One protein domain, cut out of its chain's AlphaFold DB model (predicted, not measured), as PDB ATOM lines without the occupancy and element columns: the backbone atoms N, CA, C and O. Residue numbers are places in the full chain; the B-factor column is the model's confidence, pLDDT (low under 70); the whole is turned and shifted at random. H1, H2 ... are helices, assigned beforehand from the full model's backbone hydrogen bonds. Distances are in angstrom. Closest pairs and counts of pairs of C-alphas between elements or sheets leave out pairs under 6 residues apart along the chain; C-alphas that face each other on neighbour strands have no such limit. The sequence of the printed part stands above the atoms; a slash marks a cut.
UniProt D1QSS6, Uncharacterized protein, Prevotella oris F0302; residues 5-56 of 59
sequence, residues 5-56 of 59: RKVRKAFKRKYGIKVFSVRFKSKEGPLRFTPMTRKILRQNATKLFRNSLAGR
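This is residues 5 to 56 of the 59 residues of an uncharacterized protein of Prevotella oris F0302 (UniProt D1QSS6). One long helix, H2, makes one side of a loose, open frame; the short helix H1 packs at a slant on its residues 46 to 53, and a long link, residues 15 to 34, runs from H1 away to the other end of H2. Residues 25 to 30 of that link fold back on themselves and stick out. The printed part has 52 residues with two named helices, H1 then H2, and no named strand; the class is all helix. The whole is loose, with a radius of gyration of the C-alphas of 12.9 A, and elongated, with spans of 38 by 21 by 17 A.

Find C-alpha 35 at (-10.288, -22.657, -14.672); from there H2, residues 35 to 54, runs 28.7 A to C-alpha 54 at (-29.854, -26.408, -35.342). Then go back to C-alpha 5 at (-20.963, -15.617, -26.680), where H1, residues 5 to 14, begins; its length is 14.4 A.

Look at residues 46 to 53 of H2, the part with which it touches H1. The closest C-alphas of the two helices are those of Phe 11 and Phe 49, 6.4 A apart. Their lines stand at a steep tilt of 47 degrees, and they run the same way. In both H1 and H2, every O i to N i+4 pair is within hydrogen-bond range. In the link, residues 25 to 26 make a short antiparallel pairing with residues 29 to 30, and residues 25 to 30 stand free.

The two C-alphas farthest apart are those of Glu 28 and Arg 56, at 38.8 A. The printed part has no cut, and the link from H1 to H2, 20 residues, is long. In the B-factor column you will find a mean pLDDT of 75.2 for the printed part of this model; residues 20 to 33 and 54 to 56 are under 70.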
ATOM      1  N   ARG A   5     -20.131 -16.744 -27.118       82.75
ATOM      2  CA  ARG A   5     -20.963 -15.617 -26.680       82.75
ATOM      3  C   ARG A   5     -22.207 -15.442 -27.553       82.75
ATOM      4  O   ARG A   5     -23.279 -15.190 -27.003       82.75
ATOM      5  N   LYS A   6     -22.072 -15.566 -28.879       86.12
ATOM      6  CA  LYS A   6     -23.180 -15.409 -29.837       86.12
ATOM      7  C   LYS A   6     -24.189 -16.549 -29.691       86.12
ATOM      8  O   LYS A   6     -25.370 -16.272 -29.511       86.12
ATOM      9  N   VAL A   7     -23.715 -17.798 -29.647       84.19
ATOM     10  CA  VAL A   7     -24.572 -18.988 -29.469       84.19
ATOM     11  C   VAL A   7     -25.356 -18.903 -28.158       84.19
ATOM     12  O   VAL A   7     -26.575 -19.047 -28.152       84.19
ATOM     13  N   ARG A   8     -24.684 -18.557 -27.051       82.12
ATOM     14  CA  ARG A   8     -25.339 -18.395 -25.746       82.12
ATOM     15  C   ARG A   8     -26.413 -17.303 -25.760       82.12
ATOM     16  O   ARG A   8     -27.469 -17.487 -25.168       82.12
ATOM     17  N   LYS A   9     -26.149 -16.156 -26.398       85.12
ATOM     18  CA  LYS A   9     -27.138 -15.070 -26.509       85.12
ATOM     19  C   LYS A   9     -28.345 -15.485 -27.353       85.12
ATOM     20  O   LYS A   9     -29.466 -15.213 -26.939       85.12
ATOM     21  N   ALA A  10     -28.117 -16.139 -28.491       86.06
ATOM     22  CA  ALA A  10     -29.184 -16.620 -29.365       86.06
ATOM     23  C   ALA A  10     -30.090 -17.625 -28.642       86.06
ATOM     24  O   ALA A  10     -31.306 -17.460 -28.636       86.06
ATOM     25  N   PHE A  11     -29.492 -18.590 -27.939       83.06
ATOM     26  CA  PHE A  11     -30.226 -19.549 -27.118       83.06
ATOM     27  C   PHE A  11     -31.069 -18.847 -26.044       83.06
ATOM     28  O   PHE A  11     -32.277 -19.042 -25.971       83.06
ATOM     29  N   LYS A  12     -30.466 -17.947 -25.258       83.56
ATOM     30  CA  LYS A  12     -31.192 -17.193 -24.225       83.56
ATOM     31  C   LYS A  12     -32.378 -16.400 -24.771       83.56
ATOM     32  O   LYS A  12     -33.431 -16.410 -24.149       83.56
ATOM     33  N   ARG A  13     -32.211 -15.731 -25.918       85.94
ATOM     34  CA  ARG A  13     -33.293 -14.984 -26.576       85.94
ATOM     35  C   ARG A  13     -34.420 -15.909 -27.034       85.94
ATOM     36  O   ARG A  13     -35.572 -15.591 -26.787       85.94
ATOM     37  N   LYS A  14     -34.087 -17.057 -27.633       83.56
ATOM     38  CA  LYS A  14     -35.069 -18.037 -28.124       83.56
ATOM     39  C   LYS A  14     -35.927 -18.638 -27.004       83.56
ATOM     40  O   LYS A  14     -37.101 -18.890 -27.224       83.56
ATOM     41  N   TYR A  15     -35.342 -18.871 -25.830       82.81
ATOM     42  CA  TYR A  15     -36.013 -19.533 -24.702       82.81
ATOM     43  C   TYR A  15     -36.412 -18.578 -23.559       82.81
ATOM     44  O   TYR A  15     -36.819 -19.041 -22.500       82.81
ATOM     45  N   GLY A  16     -36.256 -17.256 -23.717       82.31
ATOM     46  CA  GLY A  16     -36.621 -16.271 -22.683       82.31
ATOM     47  C   GLY A  16     -35.748 -16.282 -21.414       82.31
ATOM     48  O   GLY A  16     -36.123 -15.723 -20.386       82.31
ATOM     49  N   ILE A  17     -34.560 -16.897 -21.448       79.88
ATOM     50  CA  ILE A  17     -33.720 -17.112 -20.258       79.88
ATOM     51  C   ILE A  17     -32.835 -15.881 -19.984       79.88
ATOM     52  O   ILE A  17     -31.828 -15.662 -20.666       79.88
ATOM     53  N   LYS A  18     -33.131 -15.107 -18.928       72.44
ATOM     54  CA  LYS A  18     -32.292 -13.963 -18.492       72.44
ATOM     55  C   LYS A  18     -30.914 -14.413 -17.984       72.44
ATOM     56  O   LYS A  18     -29.870 -13.976 -18.491       72.44
ATOM     57  N   VAL A  19     -30.869 -15.350 -17.036       70.69
ATOM     58  CA  VAL A  19     -29.624 -15.810 -16.395       70.69
ATOM     59  C   VAL A  19     -29.455 -17.310 -16.597       70.69
ATOM     60  O   VAL A  19     -30.381 -18.084 -16.416       70.69
ATOM     61  N   PHE A  20     -28.251 -17.712 -17.001       66.56
ATOM     62  CA  PHE A  20     -27.863 -19.117 -17.066       66.56
ATOM     63  C   PHE A  20     -26.568 -19.235 -16.275       66.56
ATOM     64  O   PHE A  20     -25.512 -18.800 -16.747       66.56
ATOM     65  N   SER A  21     -26.680 -19.731 -15.048       65.12
ATOM     66  CA  SER A  21     -25.557 -20.029 -14.166       65.12
ATOM     67  C   SER A  21     -25.599 -21.511 -13.841       65.12
ATOM     68  O   SER A  21     -26.558 -21.975 -13.230       65.12
ATOM     69  N   VAL A  22     -24.565 -22.248 -14.235       64.44
ATOM     70  CA  VAL A  22     -24.446 -23.650 -13.840       64.44
ATOM     71  C   VAL A  22     -23.891 -23.669 -12.419       64.44
ATOM     72  O   VAL A  22     -22.715 -23.374 -12.209       64.44
ATOM     73  N   ARG A  23     -24.755 -23.926 -11.432       61.22
ATOM     74  CA  ARG A  23     -24.350 -24.208 -10.050       61.22
ATOM     75  C   ARG A  23     -24.390 -25.720  -9.861       61.22
ATOM     76  O   ARG A  23     -25.472 -26.291  -9.798       61.22
ATOM     77  N   PHE A  24     -23.226 -26.355  -9.771       60.97
ATOM     78  CA  PHE A  24     -23.144 -27.751  -9.347       60.97
ATOM     79  C   PHE A  24     -23.118 -27.787  -7.823       60.97
ATOM     80  O   PHE A  24     -22.242 -27.178  -7.207       60.97
ATOM     81  N   LYS A  25     -24.091 -28.467  -7.219       55.66
ATOM     82  CA  LYS A  25     -24.064 -28.780  -5.791       55.66
ATOM     83  C   LYS A  25     -23.262 -30.076  -5.632       55.66
ATOM     84  O   LYS A  25     -23.712 -31.104  -6.127       55.66
ATOM     85  N   SER A  26     -22.080 -30.021  -5.013       58.53
ATOM     86  CA  SER A  26     -21.396 -31.236  -4.543       58.53
ATOM     87  C   SER A  26     -21.891 -31.582  -3.147       58.53
ATOM     88  O   SER A  26     -22.213 -30.668  -2.383       58.53
ATOM     89  N   LYS A  27     -21.895 -32.872  -2.784       57.38
ATOM     90  CA  LYS A  27     -22.162 -33.318  -1.402       57.38
ATOM     91  C   LYS A  27     -21.127 -32.773  -0.399       57.38
ATOM     92  O   LYS A  27     -21.441 -32.651   0.773       57.38
ATOM     93  N   GLU A  28     -19.950 -32.367  -0.878       63.06
ATOM     94  CA  GLU A  28     -18.828 -31.848  -0.075       63.06
ATOM     95  C   GLU A  28     -18.705 -30.306  -0.092       63.06
ATOM     96  O   GLU A  28     -17.710 -29.746   0.359       63.06
ATOM     97  N   GLY A  29     -19.705 -29.586  -0.619       57.53
ATOM     98  CA  GLY A  29     -19.717 -28.117  -0.680       57.53
ATOM     99  C   GLY A  29     -19.587 -27.542  -2.099       57.53
ATOM    100  O   GLY A  29     -19.717 -28.264  -3.095       57.53
ATOM    101  N   PRO A  30     -19.404 -26.214  -2.250       59.41
ATOM    102  CA  PRO A  30     -19.288 -25.590  -3.562       59.41
ATOM    103  C   PRO A  30     -18.007 -26.066  -4.258       59.41
ATOM    104  O   PRO A  30     -16.906 -25.617  -3.942       59.41
ATOM    105  N   LEU A  31     -18.170 -26.960  -5.237       63.81
ATOM    106  CA  LEU A  31     -17.098 -27.481  -6.083       63.81
ATOM    107  C   LEU A  31     -16.314 -26.309  -6.693       63.81
ATOM    108  O   LEU A  31     -16.799 -25.593  -7.581       63.81
ATOM    109  N   ARG A  32     -15.085 -26.087  -6.209       64.88
ATOM    110  CA  ARG A  32     -14.155 -25.119  -6.795       64.88
ATOM    111  C   ARG A  32     -13.661 -25.681  -8.126       64.88
ATOM    112  O   ARG A  32     -12.596 -26.276  -8.210       64.88
ATOM    113  N   PHE A  33     -14.444 -25.489  -9.186       68.62
ATOM    114  CA  PHE A  33     -14.005 -25.851 -10.532       68.62
ATOM    115  C   PHE A  33     -12.733 -25.092 -10.888       68.62
ATOM    116  O   PHE A  33     -12.741 -23.852 -10.890       68.62
ATOM    117  N   THR A  34     -11.689 -25.837 -11.246       78.50
ATOM    118  CA  THR A  34     -10.475 -25.292 -11.851       78.50
ATOM    119  C   THR A  34     -10.828 -24.471 -13.102       78.50
ATOM    120  O   THR A  34     -11.824 -24.743 -13.784       78.50
ATOM    121  N   PRO A  35     -10.034 -23.452 -13.467       78.81
ATOM    122  CA  PRO A  35     -10.288 -22.657 -14.672       78.81
ATOM    123  C   PRO A  35     -10.436 -23.516 -15.941       78.81
ATOM    124  O   PRO A  35     -11.279 -23.228 -16.795       78.81
ATOM    125  N   MET A  36      -9.674 -24.612 -16.018       82.19
ATOM    126  CA  MET A  36      -9.699 -25.589 -17.108       82.19
ATOM    127  C   MET A  36     -11.059 -26.291 -17.225       82.19
ATOM    128  O   MET A  36     -11.683 -26.276 -18.287       82.19
ATOM    129  N   THR A  37     -11.576 -26.832 -16.119       80.12
ATOM    130  CA  THR A  37     -12.879 -27.519 -16.100       80.12
ATOM    131  C   THR A  37     -14.026 -26.561 -16.423       80.12
ATOM    132  O   THR A  37     -14.919 -26.906 -17.199       80.12
ATOM    133  N   ARG A  38     -13.962 -25.300 -15.960       80.94
ATOM    134  CA  ARG A  38     -14.922 -24.252 -16.365       80.94
ATOM    135  C   ARG A  38     -14.888 -23.981 -17.871       80.94
ATOM    136  O   ARG A  38     -15.936 -23.713 -18.461       80.94
ATOM    137  N   LYS A  39     -13.708 -24.016 -18.499       83.62
ATOM    138  CA  LYS A  39     -13.547 -23.810 -19.948       83.62
ATOM    139  C   LYS A  39     -14.163 -24.965 -20.740       83.62
ATOM    140  O   LYS A  39     -14.959 -24.700 -21.641       83.62
ATOM    141  N   ILE A  40     -13.868 -26.206 -20.352       84.56
ATOM    142  CA  ILE A  40     -14.430 -27.420 -20.971       84.56
ATOM    143  C   ILE A  40     -15.957 -27.413 -20.858       84.56
ATOM    144  O   ILE A  40     -16.661 -27.575 -21.854       84.56
ATOM    145  N   LEU A  41     -16.488 -27.103 -19.672       82.88
ATOM    146  CA  LEU A  41     -17.929 -27.009 -19.453       82.88
ATOM    147  C   LEU A  41     -18.592 -25.975 -20.378       82.88
ATOM    148  O   LEU A  41     -19.625 -26.250 -20.988       82.88
ATOM    149  N   ARG A  42     -17.994 -24.782 -20.512       82.19
ATOM    150  CA  ARG A  42     -18.504 -23.728 -21.408       82.19
ATOM    151  C   ARG A  42     -18.522 -24.189 -22.865       82.19
ATOM    152  O   ARG A  42     -19.474 -23.869 -23.578       82.19
ATOM    153  N   GLN A  43     -17.501 -24.919 -23.308       84.94
ATOM    154  CA  GLN A  43     -17.440 -25.456 -24.667       84.94
ATOM    155  C   GLN A  43     -18.516 -26.522 -24.899       84.94
ATOM    156  O   GLN A  43     -19.287 -26.396 -25.851       84.94
ATOM    157  N   ASN A  44     -18.644 -27.490 -23.989       84.81
ATOM    158  CA  ASN A  44     -19.641 -28.558 -24.087       84.81
ATOM    159  C   ASN A  44     -21.073 -28.007 -24.075       84.81
ATOM    160  O   ASN A  44     -21.867 -28.335 -24.956       84.81
ATOM    161  N   ALA A  45     -21.382 -27.077 -23.164       81.94
ATOM    162  CA  ALA A  45     -22.682 -26.409 -23.129       81.94
ATOM    163  C   ALA A  45     -22.978 -25.647 -24.433       81.94
ATOM    164  O   ALA A  45     -24.093 -25.688 -24.945       81.94
ATOM    165  N   THR A  46     -21.974 -24.987 -25.018       83.81
ATOM    166  CA  THR A  46     -22.136 -24.290 -26.304       83.81
ATOM    167  C   THR A  46     -22.437 -25.259 -27.442       83.81
ATOM    168  O   THR A  46     -23.271 -24.947 -28.293       83.81
ATOM    169  N   LYS A  47     -21.787 -26.429 -27.462       85.38
ATOM    170  CA  LYS A  47     -22.046 -27.479 -28.455       85.38
ATOM    171  C   LYS A  47     -23.495 -27.967 -28.358       85.38
ATOM    172  O   LYS A  47     -24.181 -28.011 -29.374       85.38
ATOM    173  N   LEU A  48     -23.994 -28.199 -27.141       82.69
ATOM    174  CA  LEU A  48     -25.394 -28.565 -26.896       82.69
ATOM    175  C   LEU A  48     -26.374 -27.468 -27.332       82.69
ATOM    176  O   LEU A  48     -27.339 -27.759 -28.035       82.69
ATOM    177  N   PHE A  49     -26.115 -26.201 -26.991       82.75
ATOM    178  CA  PHE A  49     -26.961 -25.088 -27.438       82.75
ATOM    179  C   PHE A  49     -26.991 -24.968 -28.958       82.75
ATOM    180  O   PHE A  49     -28.047 -24.713 -29.528       82.75
ATOM    181  N   ARG A  50     -25.851 -25.161 -29.627       80.56
ATOM    182  CA  ARG A  50     -25.783 -25.136 -31.088       80.56
ATOM    183  C   ARG A  50     -26.606 -26.269 -31.697       80.56
ATOM    184  O   ARG A  50     -27.368 -26.000 -32.616       80.56
ATOM    185  N   ASN A  51     -26.503 -27.480 -31.154       80.69
ATOM    186  CA  ASN A  51     -27.292 -28.624 -31.610       80.69
ATOM    187  C   ASN A  51     -28.794 -28.406 -31.377       80.69
ATOM    188  O   ASN A  51     -29.582 -28.642 -32.278       80.69
ATOM    189  N   SER A  52     -29.195 -27.876 -30.219       76.31
ATOM    190  CA  SER A  52     -30.595 -27.529 -29.929       76.31
ATOM    191  C   SER A  52     -31.136 -26.416 -30.839       76.31
ATOM    192  O   SER A  52     -32.302 -26.437 -31.236       76.31
ATOM    193  N   LEU A  53     -30.297 -25.438 -31.195       70.38
ATOM    194  CA  LEU A  53     -30.662 -24.389 -32.148       70.38
ATOM    195  C   LEU A  53     -30.786 -24.928 -33.580       70.38
ATOM    196  O   LEU A  53     -31.713 -24.515 -34.269       70.38
ATOM    197  N   ALA A  54     -29.891 -25.828 -33.998       69.19
ATOM    198  CA  ALA A  54     -29.854 -26.408 -35.342       69.19
ATOM    199  C   ALA A  54     -30.905 -27.514 -35.557       69.19
ATOM    200  O   ALA A  54     -31.530 -27.565 -36.607       69.19
ATOM    201  N   GLY A  55     -31.162 -28.351 -34.550       61.84
ATOM    202  CA  GLY A  55     -32.087 -29.488 -34.630       61.84
ATOM    203  C   GLY A  55     -33.571 -29.119 -34.716       61.84
ATOM    204  O   GLY A  55     -34.395 -30.002 -34.882       61.84
ATOM    205  N   ARG A  56     -33.927 -27.830 -34.613       52.12
ATOM    206  CA  ARG A  56     -35.292 -27.333 -34.882       52.12
ATOM    207  C   ARG A  56     -35.476 -26.787 -36.304       52.12
ATOM    208  O   ARG A  56     -36.556 -26.304 -36.600       52.12
TER     209      ARG A  56